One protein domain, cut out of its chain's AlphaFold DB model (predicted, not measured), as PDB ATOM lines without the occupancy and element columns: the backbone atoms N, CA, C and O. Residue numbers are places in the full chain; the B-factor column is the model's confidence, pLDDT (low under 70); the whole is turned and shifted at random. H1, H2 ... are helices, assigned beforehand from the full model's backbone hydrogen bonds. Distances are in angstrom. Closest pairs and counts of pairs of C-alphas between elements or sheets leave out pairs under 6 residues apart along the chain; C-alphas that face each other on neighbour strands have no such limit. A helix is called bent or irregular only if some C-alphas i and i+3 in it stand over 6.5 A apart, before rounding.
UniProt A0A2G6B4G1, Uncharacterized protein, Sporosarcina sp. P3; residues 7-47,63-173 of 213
ATOM      1  N   GLU A   7      57.002  33.159 -19.089       61.09
ATOM      2  CA  GLU A   7      56.763  32.457 -17.836       61.09
ATOM      3  C   GLU A   7      55.752  33.182 -16.927       61.09
ATOM      4  O   GLU A   7      54.848  32.542 -16.391       61.09
ATOM      5  N   GLU A   8      55.802  34.515 -16.843       61.06
ATOM      6  CA  GLU A   8      54.789  35.322 -16.138       61.06
ATOM      7  C   GLU A   8      53.407  35.196 -16.798       61.06
ATOM      8  O   GLU A   8      52.403  35.005 -16.108       61.06
ATOM      9  N   ASN A   9      53.349  35.215 -18.134       64.00
ATOM     10  CA  ASN A   9      52.091  35.025 -18.869       64.00
ATOM     11  C   ASN A   9      51.500  33.621 -18.645       64.00
ATOM     12  O   ASN A   9      50.280  33.466 -18.530       64.00
ATOM     13  N   ARG A  10      52.349  32.592 -18.524       66.94
ATOM     14  CA  ARG A  10      51.916  31.224 -18.199       66.94
ATOM     15  C   ARG A  10      51.369  31.108 -16.778       66.94
ATOM     16  O   ARG A  10      50.335  30.470 -16.590       66.94
ATOM     17  N   GLN A  11      52.007  31.740 -15.793       68.19
ATOM     18  CA  GLN A  11      51.526  31.740 -14.405       68.19
ATOM     19  C   GLN A  11      50.173  32.452 -14.261       68.19
ATOM     20  O   GLN A  11      49.271  31.936 -13.600       68.19
ATOM     21  N   LEU A  12      50.000  33.592 -14.938       64.50
ATOM     22  CA  LEU A  12      48.718  34.301 -15.020       64.50
ATOM     23  C   LEU A  12      47.632  33.424 -15.653       64.50
ATOM     24  O   LEU A  12      46.547  33.290 -15.093       64.50
ATOM     25  N   THR A  13      47.953  32.752 -16.762       77.12
ATOM     26  CA  THR A  13      47.024  31.837 -17.443       77.12
ATOM     27  C   THR A  13      46.631  30.662 -16.547       77.12
ATOM     28  O   THR A  13      45.462  30.295 -16.488       77.12
ATOM     29  N   TYR A  14      47.581  30.086 -15.809       84.31
ATOM     30  CA  TYR A  14      47.309  28.992 -14.880       84.31
ATOM     31  C   TYR A  14      46.317  29.407 -13.790       84.31
ATOM     32  O   TYR A  14      45.323  28.720 -13.548       84.31
ATOM     33  N   TYR A  15      46.576  30.552 -13.156       86.19
ATOM     34  CA  TYR A  15      45.708  31.093 -12.120       86.19
ATOM     35  C   TYR A  15      44.311  31.407 -12.665       86.19
ATOM     36  O   TYR A  15      43.311  31.064 -12.036       86.19
ATOM     37  N   GLU A  16      44.225  32.005 -13.856       88.00
ATOM     38  CA  GLU A  16      42.948  32.254 -14.521       88.00
ATOM     39  C   GLU A  16      42.179  30.954 -14.764       88.00
ATOM     40  O   GLU A  16      41.016  30.866 -14.377       88.00
ATOM     41  N   LEU A  17      42.817  29.929 -15.337       90.75
ATOM     42  CA  LEU A  17      42.169  28.643 -15.610       90.75
ATOM     43  C   LEU A  17      41.676  27.967 -14.334       90.75
ATOM     44  O   LEU A  17      40.536  27.505 -14.298       90.75
ATOM     45  N   GLN A  18      42.486  27.981 -13.274       92.12
ATOM     46  CA  GLN A  18      42.082  27.468 -11.969       92.12
ATOM     47  C   GLN A  18      40.852  28.210 -11.436       92.12
ATOM     48  O   GLN A  18      39.872  27.582 -11.034       92.12
ATOM     49  N   GLN A  19      40.859  29.540 -11.512       93.00
ATOM     50  CA  GLN A  19      39.730  30.363 -11.089       93.00
ATOM     51  C   GLN A  19      38.479  30.158 -11.947       93.00
ATOM     52  O   GLN A  19      37.369  30.367 -11.459       93.00
ATOM     53  N   MET A  20      38.614  29.796 -13.228       94.06
ATOM     54  CA  MET A  20      37.455  29.470 -14.058       94.06
ATOM     55  C   MET A  20      36.900  28.080 -13.758       94.06
ATOM     56  O   MET A  20      35.681  27.928 -13.692       94.06
ATOM     57  N   ALA A  21      37.774  27.095 -13.558       94.75
ATOM     58  CA  ALA A  21      37.402  25.716 -13.265       94.75
ATOM     59  C   ALA A  21      36.672  25.591 -11.918       94.75
ATOM     60  O   ALA A  21      35.637  24.938 -11.835       94.75
ATOM     61  N   GLN A  22      37.153  26.290 -10.888       95.25
ATOM     62  CA  GLN A  22      36.581  26.245  -9.535       95.25
ATOM     63  C   GLN A  22      35.358  27.160  -9.347       95.25
ATOM     64  O   GLN A  22      34.716  27.140  -8.299       95.25
ATOM     65  N   ALA A  23      35.002  27.959 -10.359       96.12
ATOM     66  CA  ALA A  23      33.942  28.956 -10.232       96.12
ATOM     67  C   ALA A  23      32.543  28.356 -10.005       96.12
ATOM     68  O   ALA A  23      31.713  29.022  -9.393       96.12
ATOM     69  N   GLU A  24      32.257  27.139 -10.488       96.00
ATOM     70  CA  GLU A  24      30.958  26.488 -10.239       96.00
ATOM     71  C   GLU A  24      30.798  26.116  -8.768       96.00
ATOM     72  O   GLU A  24      29.823  26.533  -8.151       96.00
ATOM     73  N   GLN A  25      31.794  25.442  -8.188       95.38
ATOM     74  CA  GLN A  25      31.779  25.052  -6.779       95.38
ATOM     75  C   GLN A  25      31.636  26.270  -5.857       95.38
ATOM     76  O   GLN A  25      30.865  26.250  -4.899       95.38
ATOM     77  N   GLU A  26      32.345  27.359  -6.163       95.94
ATOM     78  CA  GLU A  26      32.223  28.597  -5.394       95.94
ATOM     79  C   GLU A  26      30.840  29.244  -5.564       95.94
ATOM     80  O   GLU A  26      30.252  29.716  -4.592       95.94
ATOM     81  N   ALA A  27      30.275  29.236  -6.776       96.62
ATOM     82  CA  ALA A  27      28.925  29.744  -7.003       96.62
ATOM     83  C   ALA A  27      27.871  28.932  -6.237       96.62
ATOM     84  O   ALA A  27      26.966  29.523  -5.655       96.62
ATOM     85  N   GLU A  28      27.987  27.602  -6.226       97.38
ATOM     86  CA  GLU A  28      27.097  26.706  -5.482       97.38
ATOM     87  C   GLU A  28      27.174  26.972  -3.980       97.38
ATOM     88  O   GLU A  28      26.139  27.214  -3.356       97.38
ATOM     89  N   ARG A  29      28.387  27.076  -3.423       96.94
ATOM     90  CA  ARG A  29      28.591  27.434  -2.012       96.94
ATOM     91  C   ARG A  29      27.917  28.761  -1.655       96.94
ATOM     92  O   ARG A  29      27.248  28.863  -0.630       96.94
ATOM     93  N   LEU A  30      28.060  29.780  -2.503       96.62
ATOM     94  CA  LEU A  30      27.424  31.081  -2.279       96.62
ATOM     95  C   LEU A  30      25.898  31.028  -2.402       96.62
ATOM     96  O   LEU A  30      25.211  31.781  -1.713       96.62
ATOM     97  N   ILE A  31      25.355  30.169  -3.268       97.25
ATOM     98  CA  ILE A  31      23.907  29.950  -3.381       97.25
ATOM     99  C   ILE A  31      23.368  29.304  -2.102       97.25
ATOM    100  O   ILE A  31      22.344  29.758  -1.593       97.25
ATOM    101  N   GLU A  32      24.062  28.300  -1.564       97.44
ATOM    102  CA  GLU A  32      23.691  27.631  -0.310       97.44
ATOM    103  C   GLU A  32      23.717  28.597   0.883       97.44
ATOM    104  O   GLU A  32      22.786  28.621   1.685       97.44
ATOM    105  N   GLN A  33      24.736  29.458   0.953       95.69
ATOM    106  CA  GLN A  33      24.917  30.445   2.029       95.69
ATOM    107  C   GLN A  33      24.125  31.746   1.816       95.69
ATOM    108  O   GLN A  33      24.172  32.652   2.648       95.69
ATOM    109  N   ARG A  34      23.386  31.872   0.705       95.12
ATOM    110  CA  ARG A  34      22.746  33.133   0.294       95.12
ATOM    111  C   ARG A  34      21.772  33.666   1.336       95.12
ATOM    112  O   ARG A  34      21.769  34.865   1.596       95.12
ATOM    113  N   GLN A  35      20.934  32.793   1.892       94.25
ATOM    114  CA  GLN A  35      19.917  33.211   2.855       94.25
ATOM    115  C   GLN A  35      20.558  33.666   4.169       94.25
ATOM    116  O   GLN A  35      20.230  34.742   4.648       94.25
ATOM    117  N   GLU A  36      21.526  32.904   4.681       95.62
ATOM    118  CA  GLU A  36      22.286  33.256   5.884       95.62
ATOM    119  C   GLU A  36      22.994  34.608   5.724       95.62
ATOM    120  O   GLU A  36      22.867  35.487   6.575       95.62
ATOM    121  N   TYR A  37      23.663  34.827   4.585       93.44
ATOM    122  CA  TYR A  37      24.262  36.123   4.277       93.44
ATOM    123  C   TYR A  37      23.207  37.239   4.224       93.44
ATOM    124  O   TYR A  37      23.406  38.302   4.806       93.44
ATOM    125  N   PHE A  38      22.063  37.018   3.570       93.12
ATOM    126  CA  PHE A  38      21.005  38.029   3.474       93.12
ATOM    127  C   PHE A  38      20.367  38.372   4.813       93.12
ATOM    128  O   PHE A  38      19.984  39.528   4.989       93.12
ATOM    129  N   ASP A  39      20.252  37.405   5.717       90.81
ATOM    130  CA  ASP A  39      19.749  37.624   7.069       90.81
ATOM    131  C   ASP A  39      20.763  38.445   7.879       90.81
ATOM    132  O   ASP A  39      20.378  39.441   8.491       90.81
ATOM    133  N   SER A  40      22.063  38.147   7.747       90.00
ATOM    134  CA  SER A  40      23.131  38.904   8.423       90.00
ATOM    135  C   SER A  40      23.180  40.393   8.049       90.00
ATOM    136  O   SER A  40      23.582  41.224   8.858       90.00
ATOM    137  N   LEU A  41      22.700  40.771   6.855       87.44
ATOM    138  CA  LEU A  41      22.617  42.181   6.443       87.44
ATOM    139  C   LEU A  41      21.656  43.006   7.312       87.44
ATOM    140  O   LEU A  41      21.741  44.234   7.316       87.44
ATOM    141  N   TYR A  42      20.727  42.357   8.015       84.06
ATOM    142  CA  TYR A  42      19.781  43.024   8.905       84.06
ATOM    143  C   TYR A  42      20.269  43.109  10.352       84.06
ATOM    144  O   TYR A  42      19.761  43.945  11.100       84.06
ATOM    145  N   ASP A  43      21.261  42.303  10.738       78.88
ATOM    146  CA  ASP A  43      21.790  42.271  12.107       78.88
ATOM    147  C   ASP A  43      22.496  43.587  12.480       78.88
ATOM    148  O   ASP A  43      22.418  44.043  13.621       78.88
ATOM    149  N   ASP A  44      23.107  44.254  11.496       64.69
ATOM    150  CA  ASP A  44      23.807  45.533  11.666       64.69
ATOM    151  C   ASP A  44      22.907  46.769  11.471       64.69
ATOM    152  O   ASP A  44      23.376  47.915  11.553       64.69
ATOM    153  N   VAL A  45      21.598  46.578  11.248       67.56
ATOM    154  CA  VAL A  45      20.649  47.692  11.146       67.56
ATOM    155  C   VAL A  45      20.514  48.343  12.516       67.56
ATOM    156  O   VAL A  45      19.753  47.920  13.387       67.56
ATOM    157  N   ARG A  46      21.267  49.429  12.709       60.59
ATOM    158  CA  ARG A  46      21.165  50.273  13.899       60.59
ATOM    159  C   ARG A  46      19.788  50.920  13.925       60.59
ATOM    160  O   ARG A  46      19.582  51.982  13.339       60.59
ATOM    161  N   ILE A  47      18.861  50.309  14.659       58.78
ATOM    162  CA  ILE A  47      17.606  50.947  15.042       58.78
ATOM    163  C   ILE A  47      17.979  52.071  16.009       58.78
ATOM    164  O   ILE A  47      18.091  51.875  17.219       58.78
ATOM    165  N   ALA A  63      16.523  59.680   7.973       56.56
ATOM    166  CA  ALA A  63      17.277  59.588   6.716       56.56
ATOM    167  C   ALA A  63      18.330  58.451   6.733       56.56
ATOM    168  O   ALA A  63      18.720  57.930   5.687       56.56
ATOM    169  N   ASN A  64      18.749  58.012   7.930       68.19
ATOM    170  CA  ASN A  64      19.642  56.868   8.116       68.19
ATOM    171  C   ASN A  64      18.979  55.524   7.784       68.19
ATOM    172  O   ASN A  64      19.656  54.638   7.277       68.19
ATOM    173  N   THR A  65      17.679  55.358   8.032       72.12
ATOM    174  CA  THR A  65      16.973  54.092   7.776       72.12
ATOM    175  C   THR A  65      16.762  53.860   6.281       72.12
ATOM    176  O   THR A  65      16.929  52.741   5.807       72.12
ATOM    177  N   GLU A  66      16.443  54.913   5.527       75.75
ATOM    178  CA  GLU A  66      16.334  54.840   4.064       75.75
ATOM    179  C   GLU A  66      17.693  54.530   3.421       75.75
ATOM    180  O   GLU A  66      17.794  53.632   2.590       75.75
ATOM    181  N   SER A  67      18.756  55.200   3.879       80.19
ATOM    182  CA  SER A  67      20.121  54.951   3.395       80.19
ATOM    183  C   SER A  67      20.578  53.511   3.669       80.19
ATOM    184  O   SER A  67      21.110  52.857   2.777       80.19
ATOM    185  N   GLN A  68      20.307  52.981   4.868       80.44
ATOM    186  CA  GLN A  68      20.596  51.584   5.219       80.44
ATOM    187  C   GLN A  68      19.776  50.590   4.388       80.44
ATOM    188  O   GLN A  68      20.288  49.553   3.974       80.44
ATOM    189  N   ALA A  69      18.505  50.895   4.110       84.12
ATOM    190  CA  ALA A  69      17.672  50.043   3.267       84.12
ATOM    191  C   ALA A  69      18.214  49.964   1.830       84.12
ATOM    192  O   ALA A  69      18.265  48.872   1.261       84.12
ATOM    193  N   LEU A  70      18.656  51.094   1.266       86.62
ATOM    194  CA  LEU A  70      19.306  51.133  -0.047       86.62
ATOM    195  C   LEU A  70      20.619  50.341  -0.052       86.62
ATOM    196  O   LEU A  70      20.832  49.534  -0.952       86.62
ATOM    197  N   GLU A  71      21.447  50.484   0.982       87.31
ATOM    198  CA  GLU A  71      22.694  49.724   1.121       87.31
ATOM    199  C   GLU A  71      22.448  48.205   1.169       87.31
ATOM    200  O   GLU A  71      23.132  47.437   0.491       87.31
ATOM    201  N   ILE A  72      21.429  47.753   1.908       88.44
ATOM    202  CA  ILE A  72      21.047  46.332   1.944       88.44
ATOM    203  C   ILE A  72      20.606  45.852   0.557       88.44
ATOM    204  O   ILE A  72      20.984  44.754   0.139       88.44
ATOM    205  N   ILE A  73      19.816  46.652  -0.166       91.00
ATOM    206  CA  ILE A  73      19.384  46.327  -1.533       91.00
ATOM    207  C   ILE A  73      20.602  46.189  -2.457       91.00
ATOM    208  O   ILE A  73      20.710  45.185  -3.171       91.00
ATOM    209  N   ASP A  74      21.537  47.135  -2.401       91.38
ATOM    210  CA  ASP A  74      22.757  47.125  -3.210       91.38
ATOM    211  C   ASP A  74      23.656  45.929  -2.873       91.38
ATOM    212  O   ASP A  74      24.149  45.246  -3.775       91.38
ATOM    213  N   ASN A  75      23.809  45.599  -1.587       92.31
ATOM    214  CA  ASN A  75      24.591  44.449  -1.137       92.31
ATOM    215  C   ASN A  75      23.991  43.121  -1.617       92.31
ATOM    216  O   ASN A  75      24.726  42.254  -2.103       92.31
ATOM    217  N   LYS A  76      22.661  42.968  -1.564       94.44
ATOM    218  CA  LYS A  76      21.964  41.792  -2.117       94.44
ATOM    219  C   LYS A  76      22.149  41.687  -3.630       94.44
ATOM    220  O   LYS A  76      22.492  40.620  -4.142       94.44
ATOM    221  N   ALA A  77      21.974  42.799  -4.344       94.69
ATOM    222  CA  ALA A  77      22.153  42.846  -5.791       94.69
ATOM    223  C   ALA A  77      23.604  42.535  -6.204       94.69
ATOM    224  O   ALA A  77      23.835  41.809  -7.176       94.69
ATOM    225  N   SER A  78      24.582  43.043  -5.450       94.44
ATOM    226  CA  SER A  78      26.008  42.776  -5.647       94.44
ATOM    227  C   SER A  78      26.341  41.296  -5.440       94.44
ATOM    228  O   SER A  78      27.002  40.694  -6.291       94.44
ATOM    229  N   TYR A  79      25.808  40.679  -4.380       96.06
ATOM    230  CA  TYR A  79      25.980  39.253  -4.093       96.06
ATOM    231  C   TYR A  79      25.427  38.370  -5.223       96.06
ATOM    232  O   TYR A  79      26.134  37.522  -5.775       96.06
ATOM    233  N   ASP A  80      24.197  38.638  -5.668       96.12
ATOM    234  CA  ASP A  80      23.585  37.915  -6.789       96.12
ATOM    235  C   ASP A  80      24.348  38.127  -8.106       96.12
ATOM    236  O   ASP A  80      24.495  37.212  -8.923       96.12
ATOM    237  N   SER A  81      24.849  39.345  -8.333       95.44
ATOM    238  CA  SER A  81      25.701  39.670  -9.480       95.44
ATOM    239  C   SER A  81      27.013  38.884  -9.442       95.44
ATOM    240  O   SER A  81      27.475  38.406 -10.481       95.44
ATOM    241  N   HIS A  82      27.596  38.692  -8.257       95.69
ATOM    242  CA  HIS A  82      28.807  37.902  -8.076       95.69
ATOM    243  C   HIS A  82      28.589  36.425  -8.433       95.69
ATOM    244  O   HIS A  82      29.338  35.894  -9.257       95.69
ATOM    245  N   ILE A  83      27.506  35.807  -7.948       96.75
ATOM    246  CA  ILE A  83      27.122  34.433  -8.327       96.75
ATOM    247  C   ILE A  83      26.990  34.309  -9.852       96.75
ATOM    248  O   ILE A  83      27.578  33.419 -10.470       96.75
ATOM    249  N   LYS A  84      26.280  35.243 -10.497       95.94
ATOM    250  CA  LYS A  84      26.116  35.241 -11.964       95.94
ATOM    251  C   LYS A  84      27.452  35.351 -12.704       95.94
ATOM    252  O   LYS A  84      27.616  34.723 -13.755       95.94
ATOM    253  N   LYS A  85      28.402  36.139 -12.186       94.31
ATOM    254  CA  LYS A  85      29.756  36.260 -12.754       94.31
ATOM    255  C   LYS A  85      30.528  34.948 -12.643       94.31
ATOM    256  O   LYS A  85      31.137  34.546 -13.631       94.31
ATOM    257  N   LEU A  86      30.463  34.263 -11.503       95.94
ATOM    258  CA  LEU A  86      31.092  32.952 -11.318       95.94
ATOM    259  C   LEU A  86      30.497  31.903 -12.270       95.94
ATOM    260  O   LEU A  86      31.229  31.257 -13.016       95.94
ATOM    261  N   GLN A  87      29.169  31.830 -12.372       96.44
ATOM    262  CA  GLN A  87      28.494  30.939 -13.325       96.44
ATOM    263  C   GLN A  87      28.848  31.255 -14.788       96.44
ATOM    264  O   GLN A  87      28.977  30.360 -15.624       96.44
ATOM    265  N   ALA A  88      28.994  32.535 -15.150       93.19
ATOM    266  CA  ALA A  88      29.472  32.926 -16.477       93.19
ATOM    267  C   ALA A  88      30.924  32.482 -16.713       93.19
ATOM    268  O   ALA A  88      31.225  31.925 -17.769       93.19
ATOM    269  N   ARG A  89      31.791  32.661 -15.712       93.94
ATOM    270  CA  ARG A  89      33.192  32.243 -15.752       93.94
ATOM    271  C   ARG A  89      33.328  30.725 -15.929       93.94
ATOM    272  O   ARG A  89      34.099  30.279 -16.773       93.94
ATOM    273  N   TYR A  90      32.513  29.934 -15.243       95.94
ATOM    274  CA  TYR A  90      32.511  28.486 -15.434       95.94
ATOM    275  C   TYR A  90      31.954  28.052 -16.803       95.94
ATOM    276  O   TYR A  90      32.486  27.159 -17.463       95.94
ATOM    277  N   ARG A  91      30.916  28.728 -17.318       94.69
ATOM    278  CA  ARG A  91      30.454  28.489 -18.701       94.69
ATOM    279  C   ARG A  91      31.559  28.753 -19.725       94.69
ATOM    280  O   ARG A  91      31.642  28.036 -20.725       94.69
ATOM    281  N   ARG A  92      32.407  29.753 -19.475       91.88
ATOM    282  CA  ARG A  92      33.589  30.038 -20.294       91.88
ATOM    283  C   ARG A  92      34.611  28.905 -20.218       91.88
ATOM    284  O   ARG A  92      35.045  28.446 -21.270       91.88
ATOM    285  N   TRP A  93      34.906  28.390 -19.025       94.44
ATOM    286  CA  TRP A  93      35.729  27.187 -18.857       94.44
ATOM    287  C   TRP A  93      35.211  26.009 -19.694       94.44
ATOM    288  O   TRP A  93      35.931  25.483 -20.542       94.44
ATOM    289  N   LYS A  94      33.915  25.687 -19.589       94.69
ATOM    290  CA  LYS A  94      33.281  24.653 -20.428       94.69
ATOM    291  C   LYS A  94      33.399  24.939 -21.931       94.69
ATOM    292  O   LYS A  94      33.533  24.002 -22.712       94.69
ATOM    293  N   LYS A  95      33.334  26.205 -22.369       93.12
ATOM    294  CA  LYS A  95      33.521  26.593 -23.784       93.12
ATOM    295  C   LYS A  95      34.960  26.334 -24.247       93.12
ATOM    296  O   LYS A  95      35.127  25.821 -25.349       93.12
ATOM    297  N   LEU A  96      35.960  26.640 -23.417       91.94
ATOM    298  CA  LEU A  96      37.372  26.364 -23.710       91.94
ATOM    299  C   LEU A  96      37.627  24.857 -23.824       91.94
ATOM    300  O   LEU A  96      38.205  24.398 -24.804       91.94
ATOM    301  N   LEU A  97      37.100  24.066 -22.887       93.00
ATOM    302  CA  LEU A  97      37.282  22.612 -22.882       93.00
ATOM    303  C   LEU A  97      36.722  21.906 -24.126       93.00
ATOM    304  O   LEU A  97      37.247  20.864 -24.509       93.00
ATOM    305  N   LYS A  98      35.711  22.477 -24.796       92.38
ATOM    306  CA  LYS A  98      35.150  21.931 -26.050       92.38
ATOM    307  C   LYS A  98      36.132  21.927 -27.226       92.38
ATOM    308  O   LYS A  98      35.843  21.298 -28.238       92.38
ATOM    309  N   GLN A  99      37.245  22.647 -27.129       90.06
ATOM    310  CA  GLN A  99      38.283  22.680 -28.165       90.06
ATOM    311  C   GLN A  99      39.259  21.502 -28.058       90.06
ATOM    312  O   GLN A  99      40.094  21.306 -28.941       90.06
ATOM    313  N   PHE A 100      39.152  20.718 -26.987       92.25
ATOM    314  CA  PHE A 100      40.013  19.583 -26.697       92.25
ATOM    315  C   PHE A 100      39.270  18.265 -26.898       92.25
ATOM    316  O   PHE A 100      38.039  18.207 -26.925       92.25
ATOM    317  N   SER A 101      40.032  17.186 -27.058       93.94
ATOM    318  CA  SER A 101      39.463  15.839 -27.072       93.94
ATOM    319  C   SER A 101      38.959  15.445 -25.683       93.94
ATOM    320  O   SER A 101      39.474  15.913 -24.672       93.94
ATOM    321  N   GLU A 102      38.014  14.506 -25.620       94.44
ATOM    322  CA  GLU A 102      37.428  14.032 -24.357       94.44
ATOM    323  C   GLU A 102      38.489  13.593 -23.329       94.44
ATOM    324  O   GLU A 102      38.395  13.922 -22.149       94.44
ATOM    325  N   LYS A 103      39.556  12.920 -23.781       93.44
ATOM    326  CA  LYS A 103      40.668  12.499 -22.911       93.44
ATOM    327  C   LYS A 103      41.419  13.681 -22.298       93.44
ATOM    328  O   LYS A 103      41.819  13.617 -21.143       93.44
ATOM    329  N   GLU A 104      41.636  14.739 -23.069       93.00
ATOM    330  CA  GLU A 104      42.326  15.949 -22.612       93.00
ATOM    331  C   GLU A 104      41.428  16.768 -21.685       93.00
ATOM    332  O   GLU A 104      41.888  17.252 -20.656       93.00
ATOM    333  N   THR A 105      40.133  16.852 -22.001       93.44
ATOM    334  CA  THR A 105      39.124  17.453 -21.128       93.44
ATOM    335  C   THR A 105      39.106  16.781 -19.758       93.44
ATOM    336  O   THR A 105      39.111  17.476 -18.747       93.44
ATOM    337  N   ILE A 106      39.150  15.444 -19.707       93.75
ATOM    338  CA  ILE A 106      39.223  14.701 -18.442       93.75
ATOM    339  C   ILE A 106      40.470  15.105 -17.647       93.75
ATOM    340  O   ILE A 106      40.350  15.383 -16.458       93.75
ATOM    341  N   LEU A 107      41.640  15.208 -18.288       93.06
ATOM    342  CA  LEU A 107      42.870  15.631 -17.607       93.06
ATOM    343  C   LEU A 107      42.756  17.055 -17.044       93.06
ATOM    344  O   LEU A 107      43.164  17.290 -15.909       93.06
ATOM    345  N   PHE A 108      42.170  17.988 -17.801       92.81
ATOM    346  CA  PHE A 108      41.920  19.348 -17.323       92.81
ATOM    347  C   PHE A 108      40.965  19.379 -16.127       92.81
ATOM    348  O   PHE A 108      41.242  20.076 -15.157       92.81
ATOM    349  N   VAL A 109      39.870  18.617 -16.174       93.19
ATOM    350  CA  VAL A 109      38.896  18.523 -15.075       93.19
ATOM    351  C   VAL A 109      39.541  17.919 -13.827       93.19
ATOM    352  O   VAL A 109      39.434  18.485 -12.743       93.19
ATOM    353  N   GLN A 110      40.257  16.803 -13.972       93.50
ATOM    354  CA  GLN A 110      40.969  16.168 -12.860       93.50
ATOM    355  C   GLN A 110      41.943  17.143 -12.201       93.50
ATOM    356  O   GLN A 110      41.946  17.286 -10.982       93.50
ATOM    357  N   TYR A 111      42.726  17.854 -13.006       93.12
ATOM    358  CA  TYR A 111      43.754  18.742 -12.495       93.12
ATOM    359  C   TYR A 111      43.192  20.044 -11.895       93.12
ATOM    360  O   TYR A 111      43.524  20.387 -10.765       93.12
ATOM    361  N   PHE A 112      42.327  20.765 -12.617       92.38
ATOM    362  CA  PHE A 112      41.865  22.098 -12.204       92.38
ATOM    363  C   PHE A 112      40.588  22.093 -11.362       92.38
ATOM    364  O   PHE A 112      40.495  22.873 -10.415       92.38
ATOM    365  N   GLU A 113      39.603  21.247 -11.683       92.44
ATOM    366  CA  GLU A 113      38.349  21.199 -10.915       92.44
ATOM    367  C   GLU A 113      38.511  20.361  -9.646       92.44
ATOM    368  O   GLU A 113      38.025  20.747  -8.588       92.44
ATOM    369  N   ARG A 114      39.215  19.225  -9.732       90.44
ATOM    370  CA  ARG A 114      39.318  18.267  -8.616       90.44
ATOM    371  C   ARG A 114      40.622  18.346  -7.826       90.44
ATOM    372  O   ARG A 114      40.709  17.736  -6.764       90.44
ATOM    373  N   GLY A 115      41.631  19.059  -8.328       87.56
ATOM    374  CA  GLY A 115      42.950  19.122  -7.692       87.56
ATOM    375  C   GLY A 115      43.667  17.767  -7.634       87.56
ATOM    376  O   GLY A 115      44.492  17.541  -6.749       87.56
ATOM    377  N   GLU A 116      43.332  16.838  -8.536       90.62
ATOM    378  CA  GLU A 116      43.975  15.528  -8.619       90.62
ATOM    379  C   GLU A 116      45.405  15.658  -9.165       90.62
ATOM    380  O   GLU A 116      45.718  16.505 -10.006       90.62
ATOM    381  N   ASN A 117      46.288  14.770  -8.707       87.38
ATOM    382  CA  ASN A 117      47.693  14.799  -9.089       87.38
ATOM    383  C   ASN A 117      47.882  14.204 -10.498       87.38
ATOM    384  O   ASN A 117      48.002  12.989 -10.671       87.38
ATOM    385  N   VAL A 118      47.876  15.064 -11.516       87.88
ATOM    386  CA  VAL A 118      48.129  14.696 -12.916       87.88
ATOM    387  C   VAL A 118      49.608  14.938 -13.244       87.88
ATOM    388  O   VAL A 118      50.149  15.963 -12.831       87.88
ATOM    389  N   PRO A 119      50.287  14.047 -14.002       87.62
ATOM    390  CA  PRO A 119      51.682  14.258 -14.380       87.62
ATOM    391  C   PRO A 119      51.898  15.630 -15.027       87.62
ATOM    392  O   PRO A 119      51.287  15.931 -16.056       87.62
ATOM    393  N   HIS A 120      52.789  16.430 -14.437       80.31
ATOM    394  CA  HIS A 120      53.004  17.830 -14.810       80.31
ATOM    395  C   HIS A 120      53.293  18.009 -16.308       80.31
ATOM    396  O   HIS A 120      52.647  18.815 -16.971       80.31
ATOM    397  N   GLU A 121      54.141  17.151 -16.884       84.75
ATOM    398  CA  GLU A 121      54.484  17.164 -18.315       84.75
ATOM    399  C   GLU A 121      53.272  17.020 -19.252       84.75
ATOM    400  O   GLU A 121      53.287  17.500 -20.388       84.75
ATOM    401  N   LYS A 122      52.220  16.316 -18.810       85.56
ATOM    402  CA  LYS A 122      50.992  16.157 -19.600       85.56
ATOM    403  C   LYS A 122      50.155  17.427 -19.567       85.56
ATOM    404  O   LYS A 122      49.577  17.778 -20.590       85.56
ATOM    405  N   ILE A 123      50.102  18.102 -18.421       87.25
ATOM    406  CA  ILE A 123      49.352  19.346 -18.256       87.25
ATOM    407  C   ILE A 123      50.061  20.504 -18.955       87.25
ATOM    408  O   ILE A 123      49.400  21.235 -19.679       87.25
ATOM    409  N   GLU A 124      51.387  20.628 -18.857       85.62
ATOM    410  CA  GLU A 124      52.132  21.703 -19.537       85.62
ATOM    411  C   GLU A 124      51.902  21.721 -21.053       85.62
ATOM    412  O   GLU A 124      51.590  22.762 -21.630       85.62
ATOM    413  N   LYS A 125      51.952  20.553 -21.705       86.31
ATOM    414  CA  LYS A 125      51.681  20.448 -23.150       86.31
ATOM    415  C   LYS A 125      50.264  20.879 -23.523       86.31
ATOM    416  O   LYS A 125      50.032  21.351 -24.636       86.31
ATOM    417  N   LEU A 126      49.306  20.669 -22.625       87.06
ATOM    418  CA  LEU A 126      47.926  21.097 -22.823       87.06
ATOM    419  C   LEU A 126      47.758  22.591 -22.531       87.06
ATOM    420  O   LEU A 126      47.004  23.260 -23.238       87.06
ATOM    421  N   LEU A 127      48.502  23.129 -21.562       86.62
ATOM    422  CA  LEU A 127      48.526  24.554 -21.245       86.62
ATOM    423  C   LEU A 127      49.042  25.394 -22.414       86.62
ATOM    424  O   LEU A 127      48.419  26.388 -22.774       86.62
ATOM    425  N   ASP A 128      50.101  24.952 -23.087       85.44
ATOM    426  CA  ASP A 128      50.608  25.655 -24.273       85.44
ATOM    427  C   ASP A 128      49.583  25.717 -25.413       85.44
ATOM    428  O   ASP A 128      49.575  26.656 -26.209       85.44
ATOM    429  N   ARG A 129      48.680  24.736 -25.481       87.56
ATOM    430  CA  ARG A 129      47.616  24.690 -26.489       87.56
ATOM    431  C   ARG A 129      46.375  25.477 -26.092       87.56
ATOM    432  O   ARG A 129      45.689  25.970 -26.979       87.56
ATOM    433  N   ILE A 130      46.061  25.585 -24.800       87.75
ATOM    434  CA  ILE A 130      44.885  26.338 -24.339       87.75
ATOM    435  C   ILE A 130      45.147  27.842 -24.305       87.75
ATOM    436  O   ILE A 130      44.212  28.618 -24.476       87.75
ATOM    437  N   LEU A 131      46.404  28.259 -24.144       84.62
ATOM    438  CA  LEU A 131      46.780  29.661 -23.966       84.62
ATOM    439  C   LEU A 131      46.294  30.579 -25.109       84.62
ATOM    440  O   LEU A 131      45.589  31.543 -24.804       84.62
ATOM    441  N   PRO A 132      46.479  30.247 -26.406       85.12
ATOM    442  CA  PRO A 132      45.936  31.064 -27.500       85.12
ATOM    443  C   PRO A 132      44.404  31.163 -27.478       85.12
ATOM    444  O   PRO A 132      43.817  32.156 -27.906       85.12
ATOM    445  N   HIS A 133      43.724  30.129 -26.979       87.12
ATOM    446  CA  HIS A 133      42.270  30.119 -26.869       87.12
ATOM    447  C   HIS A 133      41.765  30.956 -25.691       87.12
ATOM    448  O   HIS A 133      40.712  31.591 -25.794       87.12
ATOM    449  N   VAL A 134      42.516  30.984 -24.587       86.19
ATOM    450  CA  VAL A 134      42.250  31.868 -23.445       86.19
ATOM    451  C   VAL A 134      42.417  33.323 -23.863       86.19
ATOM    452  O   VAL A 134      41.509  34.115 -23.610       86.19
ATOM    453  N   GLU A 135      43.508  33.650 -24.560       85.69
ATOM    454  CA  GLU A 135      43.781  34.989 -25.097       85.69
ATOM    455  C   GLU A 135      42.668  35.454 -26.041       85.69
ATOM    456  O   GLU A 135      42.046  36.487 -25.793       85.69
ATOM    457  N   ALA A 136      42.315  34.645 -27.046       84.94
ATOM    458  CA  ALA A 136      41.223  34.967 -27.968       84.94
ATOM    459  C   ALA A 136      39.880  35.158 -27.240       84.94
ATOM    460  O   ALA A 136      39.090  36.044 -27.570       84.94
ATOM    461  N   SER A 137      39.615  34.343 -26.216       85.44
ATOM    462  CA  SER A 137      38.407  34.483 -25.408       85.44
ATOM    463  C   SER A 137      38.432  35.735 -24.516       85.44
ATOM    464  O   SER A 137      37.366  36.296 -24.272       85.44
ATOM    465  N   ASN A 138      39.602  36.171 -24.034       85.31
ATOM    466  CA  ASN A 138      39.769  37.420 -23.281       85.31
ATOM    467  C   ASN A 138      39.538  38.638 -24.189       85.31
ATOM    468  O   ASN A 138      38.860  39.583 -23.786       85.31
ATOM    469  N   GLU A 139      40.035  38.601 -25.427       85.44
ATOM    470  CA  GLU A 139      39.786  39.648 -26.425       85.44
ATOM    471  C   GLU A 139      38.297  39.752 -26.788       85.44
ATOM    472  O   GLU A 139      37.736  40.852 -26.793       85.44
ATOM    473  N   GLU A 140      37.625  38.616 -27.023       86.06
ATOM    474  CA  GLU A 140      36.179  38.573 -27.287       86.06
ATOM    475  C   GLU A 140      35.399  39.260 -26.150       86.06
ATOM    476  O   GLU A 140      34.578  40.149 -26.397       86.06
ATOM    477  N   GLU A 141      35.700  38.926 -24.891       83.06
ATOM    478  CA  GLU A 141      35.054  39.542 -23.727       83.06
ATOM    479  C   GLU A 141      35.379  41.031 -23.573       83.06
ATOM    480  O   GLU A 141      34.480  41.814 -23.252       83.06
ATOM    481  N   GLY A 142      36.623  41.436 -23.846       82.81
ATOM    482  CA  GLY A 142      37.033  42.840 -23.857       82.81
ATOM    483  C   GLY A 142      36.175  43.664 -24.816       82.81
ATOM    484  O   GLY A 142      35.557  44.648 -24.412       82.81
ATOM    485  N   THR A 143      36.009  43.192 -26.055       86.81
ATOM    486  CA  THR A 143      35.188  43.903 -27.050       86.81
ATOM    487  C   THR A 143      33.708  43.981 -26.667       86.81
ATOM    488  O   THR A 143      33.054  44.998 -26.916       86.81
ATOM    489  N   ILE A 144      33.152  42.929 -26.055       85.75
ATOM    490  CA  ILE A 144      31.760  42.925 -25.579       85.75
ATOM    491  C   ILE A 144      31.593  43.925 -24.433       85.75
ATOM    492  O   ILE A 144      30.609  44.670 -24.404       85.75
ATOM    493  N   ARG A 145      32.548  43.962 -23.499       84.94
ATOM    494  CA  ARG A 145      32.542  44.888 -22.364       84.94
ATOM    495  C   ARG A 145      32.612  46.340 -22.830       84.94
ATOM    496  O   ARG A 145      31.809  47.149 -22.372       84.94
ATOM    497  N   ASP A 146      33.491  46.644 -23.780       85.81
ATOM    498  CA  ASP A 146      33.645  47.993 -24.329       85.81
ATOM    499  C   ASP A 146      32.381  48.463 -25.057       85.81
ATOM    500  O   ASP A 146      31.945  49.605 -24.890       85.81
ATOM    501  N   LYS A 147      31.730  47.568 -25.816       88.62
ATOM    502  CA  LYS A 147      30.442  47.862 -26.465       88.62
ATOM    503  C   LYS A 147      29.353  48.192 -25.446       88.62
ATOM    504  O   LYS A 147      28.670  49.201 -25.612       88.62
ATOM    505  N   ARG A 148      29.228  47.397 -24.375       87.25
ATOM    506  CA  ARG A 148      28.251  47.652 -23.300       87.25
ATOM    507  C   ARG A 148      28.516  48.978 -22.592       87.25
ATOM    508  O   ARG A 148      27.598  49.776 -22.448       87.25
ATOM    509  N   ALA A 149      29.770  49.259 -22.239       85.88
ATOM    510  CA  ALA A 149      30.143  50.525 -21.607       85.88
ATOM    511  C   ALA A 149      29.838  51.734 -22.512       85.88
ATOM    512  O   ALA A 149      29.353  52.773 -22.053       85.88
ATOM    513  N   ALA A 150      30.072  51.602 -23.822       87.75
ATOM    514  CA  ALA A 150      29.724  52.634 -24.793       87.75
ATOM    515  C   ALA A 150      28.202  52.836 -24.909       87.75
ATOM    516  O   ALA A 150      27.743  53.976 -25.027       87.75
ATOM    517  N   GLU A 151      27.413  51.761 -24.869       88.94
ATOM    518  CA  GLU A 151      25.946  51.814 -24.872       88.94
ATOM    519  C   GLU A 151      25.384  52.456 -23.602       88.94
ATOM    520  O   GLU A 151      24.548  53.352 -23.707       88.94
ATOM    521  N   GLU A 152      25.892  52.090 -22.425       83.62
ATOM    522  CA  GLU A 152      25.530  52.710 -21.144       83.62
ATOM    523  C   GLU A 152      25.858  54.205 -21.142       83.62
ATOM    524  O   GLU A 152      25.001  55.036 -20.843       83.62
ATOM    525  N   THR A 153      27.060  54.578 -21.593       85.25
ATOM    526  CA  THR A 153      27.456  55.989 -21.718       85.25
ATOM    527  C   THR A 153      26.515  56.751 -22.656       85.25
ATOM    528  O   THR A 153      26.148  57.897 -22.390       85.25
ATOM    529  N   ARG A 154      26.090  56.129 -23.763       87.81
ATOM    530  CA  ARG A 154      25.104  56.718 -24.684       87.81
ATOM    531  C   ARG A 154      23.725  56.835 -24.034       87.81
ATOM    532  O   ARG A 154      23.071  57.853 -24.242       87.81
ATOM    533  N   ALA A 155      23.288  55.839 -23.267       84.06
ATOM    534  CA  ALA A 155      22.010  55.856 -22.559       84.06
ATOM    535  C   ALA A 155      21.972  56.965 -21.495       84.06
ATOM    536  O   ALA A 155      21.043  57.769 -21.496       84.06
ATOM    537  N   ILE A 156      23.027  57.094 -20.687       80.00
ATOM    538  CA  ILE A 156      23.183  58.167 -19.693       80.00
ATOM    539  C   ILE A 156      23.155  59.540 -20.374       80.00
ATOM    540  O   ILE A 156      22.415  60.431 -19.963       80.00
ATOM    541  N   ARG A 157      23.890  59.711 -21.483       77.12
ATOM    542  CA  ARG A 157      23.842  60.960 -22.264       77.12
ATOM    543  C   ARG A 157      22.441  61.265 -22.797       77.12
ATOM    544  O   ARG A 157      22.057  62.432 -22.815       77.12
ATOM    545  N   ARG A 158      21.678  60.251 -23.226       77.06
ATOM    546  CA  ARG A 158      20.286  60.423 -23.678       77.06
ATOM    547  C   ARG A 158      19.377  60.867 -22.537       77.06
ATOM    548  O   ARG A 158      18.620  61.809 -22.744       77.06
ATOM    549  N   LEU A 159      19.493  60.253 -21.360       72.94
ATOM    550  CA  LEU A 159      18.746  60.656 -20.165       72.94
ATOM    551  C   LEU A 159      19.035  62.118 -19.811       72.94
ATOM    552  O   LEU A 159      18.119  62.928 -19.834       72.94
ATOM    553  N   HIS A 160      20.308  62.505 -19.694       68.25
ATOM    554  CA  HIS A 160      20.669  63.905 -19.433       68.25
ATOM    555  C   HIS A 160      20.210  64.880 -20.530       68.25
ATOM    556  O   HIS A 160      19.913  66.041 -20.252       68.25
ATOM    557  N   SER A 161      20.159  64.446 -21.793       64.06
ATOM    558  CA  SER A 161      19.623  65.277 -22.879       64.06
ATOM    559  C   SER A 161      18.099  65.418 -22.824       64.06
ATOM    560  O   SER A 161      17.581  66.471 -23.189       64.06
ATOM    561  N   ASN A 162      17.395  64.388 -22.349       59.72
ATOM    562  CA  ASN A 162      15.952  64.414 -22.140       59.72
ATOM    563  C   ASN A 162      15.591  65.259 -20.914       59.72
ATOM    564  O   ASN A 162      14.683  66.075 -21.018       59.72
ATOM    565  N   ASP A 163      16.362  65.176 -19.828       56.81
ATOM    566  CA  ASP A 163      16.198  66.047 -18.657       56.81
ATOM    567  C   ASP A 163      16.368  67.519 -19.046       56.81
ATOM    568  O   ASP A 163      15.545  68.359 -18.703       56.81
ATOM    569  N   ARG A 164      17.374  67.845 -19.872       52.91
ATOM    570  CA  ARG A 164      17.533  69.208 -20.415       52.91
ATOM    571  C   ARG A 164      16.359  69.653 -21.285       52.91
ATOM    572  O   ARG A 164      16.048  70.838 -21.312       52.91
ATOM    573  N   ARG A 165      15.718  68.735 -22.016       52.50
ATOM    574  CA  ARG A 165      14.517  69.052 -22.804       52.50
ATOM    575  C   ARG A 165      13.307  69.305 -21.909       52.50
ATOM    576  O   ARG A 165      12.582  70.245 -22.201       52.50
ATOM    577  N   LEU A 166      13.131  68.532 -20.837       47.56
ATOM    578  CA  LEU A 166      12.066  68.737 -19.848       47.56
ATOM    579  C   LEU A 166      12.245  70.065 -19.104       47.56
ATOM    580  O   LEU A 166      11.305  70.847 -19.049       47.56
ATOM    581  N   ILE A 167      13.468  70.385 -18.673       48.12
ATOM    582  CA  ILE A 167      13.797  71.677 -18.042       48.12
ATOM    583  C   ILE A 167      13.510  72.848 -18.996       48.12
ATOM    584  O   ILE A 167      12.981  73.876 -18.583       48.12
ATOM    585  N   ASN A 168      13.820  72.705 -20.289       47.09
ATOM    586  CA  ASN A 168      13.518  73.745 -21.278       47.09
ATOM    587  C   ASN A 168      12.017  73.833 -21.613       47.09
ATOM    588  O   ASN A 168      11.548  74.913 -21.957       47.09
ATOM    589  N   GLN A 169      11.263  72.734 -21.506       46.97
ATOM    590  CA  GLN A 169       9.805  72.739 -21.653       46.97
ATOM    591  C   GLN A 169       9.127  73.412 -20.452       46.97
ATOM    592  O   GLN A 169       8.243  74.242 -20.653       46.97
ATOM    593  N   GLU A 170       9.607  73.146 -19.234       47.38
ATOM    594  CA  GLU A 170       9.171  73.826 -18.006       47.38
ATOM    595  C   GLU A 170       9.507  75.322 -18.002       47.38
ATOM    596  O   GLU A 170       8.795  76.091 -17.376       47.38
ATOM    597  N   GLN A 171      10.546  75.761 -18.722       49.19
ATOM    598  CA  GLN A 171      10.824  77.191 -18.929       49.19
ATOM    599  C   GLN A 171       9.894  77.858 -19.958       49.19
ATOM    600  O   GLN A 171       9.843  79.087 -20.009       49.19
ATOM    601  N   THR A 172       9.186  77.078 -20.784       47.56
ATOM    602  CA  THR A 172       8.203  77.589 -21.762       47.56
ATOM    603  C   THR A 172       6.754  77.541 -21.274       47.56
ATOM    604  O   THR A 172       5.928  78.294 -21.779       47.56
ATOM    605  N   THR A 173       6.437  76.706 -20.286       52.81
ATOM    606  CA  THR A 173       5.249  76.873 -19.430       52.81
ATOM    607  C   THR A 173       5.584  77.896 -18.348       52.81
ATOM    608  O   THR A 173       6.723  77.960 -17.899       52.81
TER     609      THR A 173
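Overview. This is residues 7 to 47 and 63 to 173 of the 213 residues of an uncharacterized protein of Sporosarcina sp. P3 (UniProt A0A2G6B4G1). The model is an open V of two long helical arms: H6b makes one and H4 the other, with H2 and H3 running back along H4. H1, H5 and H6a gather round the corner where the end of H4 comes near the beginning of H6b, and residues 138 to 173, of which 138 to 170 belong to H6, stick out free. The printed part has 152 residues, with six named helices in the order H1 to H6 and no named strand; the class is all helix. It is elongated, 76 by 41 by 27 A, and only just extended, close to loose, with a radius of gyration of the C-alphas of 22.7 A.

Arrangement. H6, residues 120 to 170, was assigned as one helix by its hydrogen bonds but is bent, C-alphas 129 and 132 being 6.7 A apart; its arms H6a, residues 120 to 129, and H6b, residues 132 to 170, stand at a steep tilt of 50 degrees. H4, residues 63 to 97, is close to H6b but not clearly touching: the closest C-alphas, of Leu 96 and His 133, are 6.9 A apart, and the helices run opposite ways at a shallow tilt of 33 degrees, only just short of steep. H4 is the hub. H2, residues 23 to 32, touches its residues 83 to 90, closest at the C-alphas of Ala 23 and Leu 86, 5.0 A. H3, residues 34 to 43, only just touches H4, with 3 pairs of C-alphas within 8 A, the closest those of Leu 41 and Ile 72, 6.3 A. H1, residues 7 to 21, touches H4 with residues 17 to 21 alone, closest at the C-alphas of Met 20 and Tyr 90, 5.2 A. H5, residues 102 to 113, touches H1 about perpendicular at 89 degrees, closest at the C-alphas of Ala 21 and Glu 113, 5.2 A. H5 only just touches H6a, with 3 pairs of C-alphas within 8 A, the closest those of Phe 108 and Ile 123, 7.5 A. H3 and H6b are apart. Every O i to N i+4 pair is within hydrogen-bond range in H1, H2, H4, H5 and H6b, but 4 of 6 in H3 and 3 of 6 in H6a.

Along the chain. H6b measures 57.2 A from C-alpha 132 at (45.936, 31.064, -27.500) to C-alpha 170 at (9.171, 73.826, -18.006). H4 measures 51.4 A and H1 21.0 A, beginning at C-alpha 7 at (56.763, 32.457, -17.836).

Size, cuts and confidence. The C-alphas farthest apart, of Pro 119 and Thr 173, are 78.1 A apart. Residues 48 to 62 are not printed, and C-alphas 47 and 63 are 12.0 A apart across this cut. Of the links that are printed whole, none is long. The pLDDT is under 70 in residues 7 to 12, 44 to 47, 63 to 64 and 160 to 173.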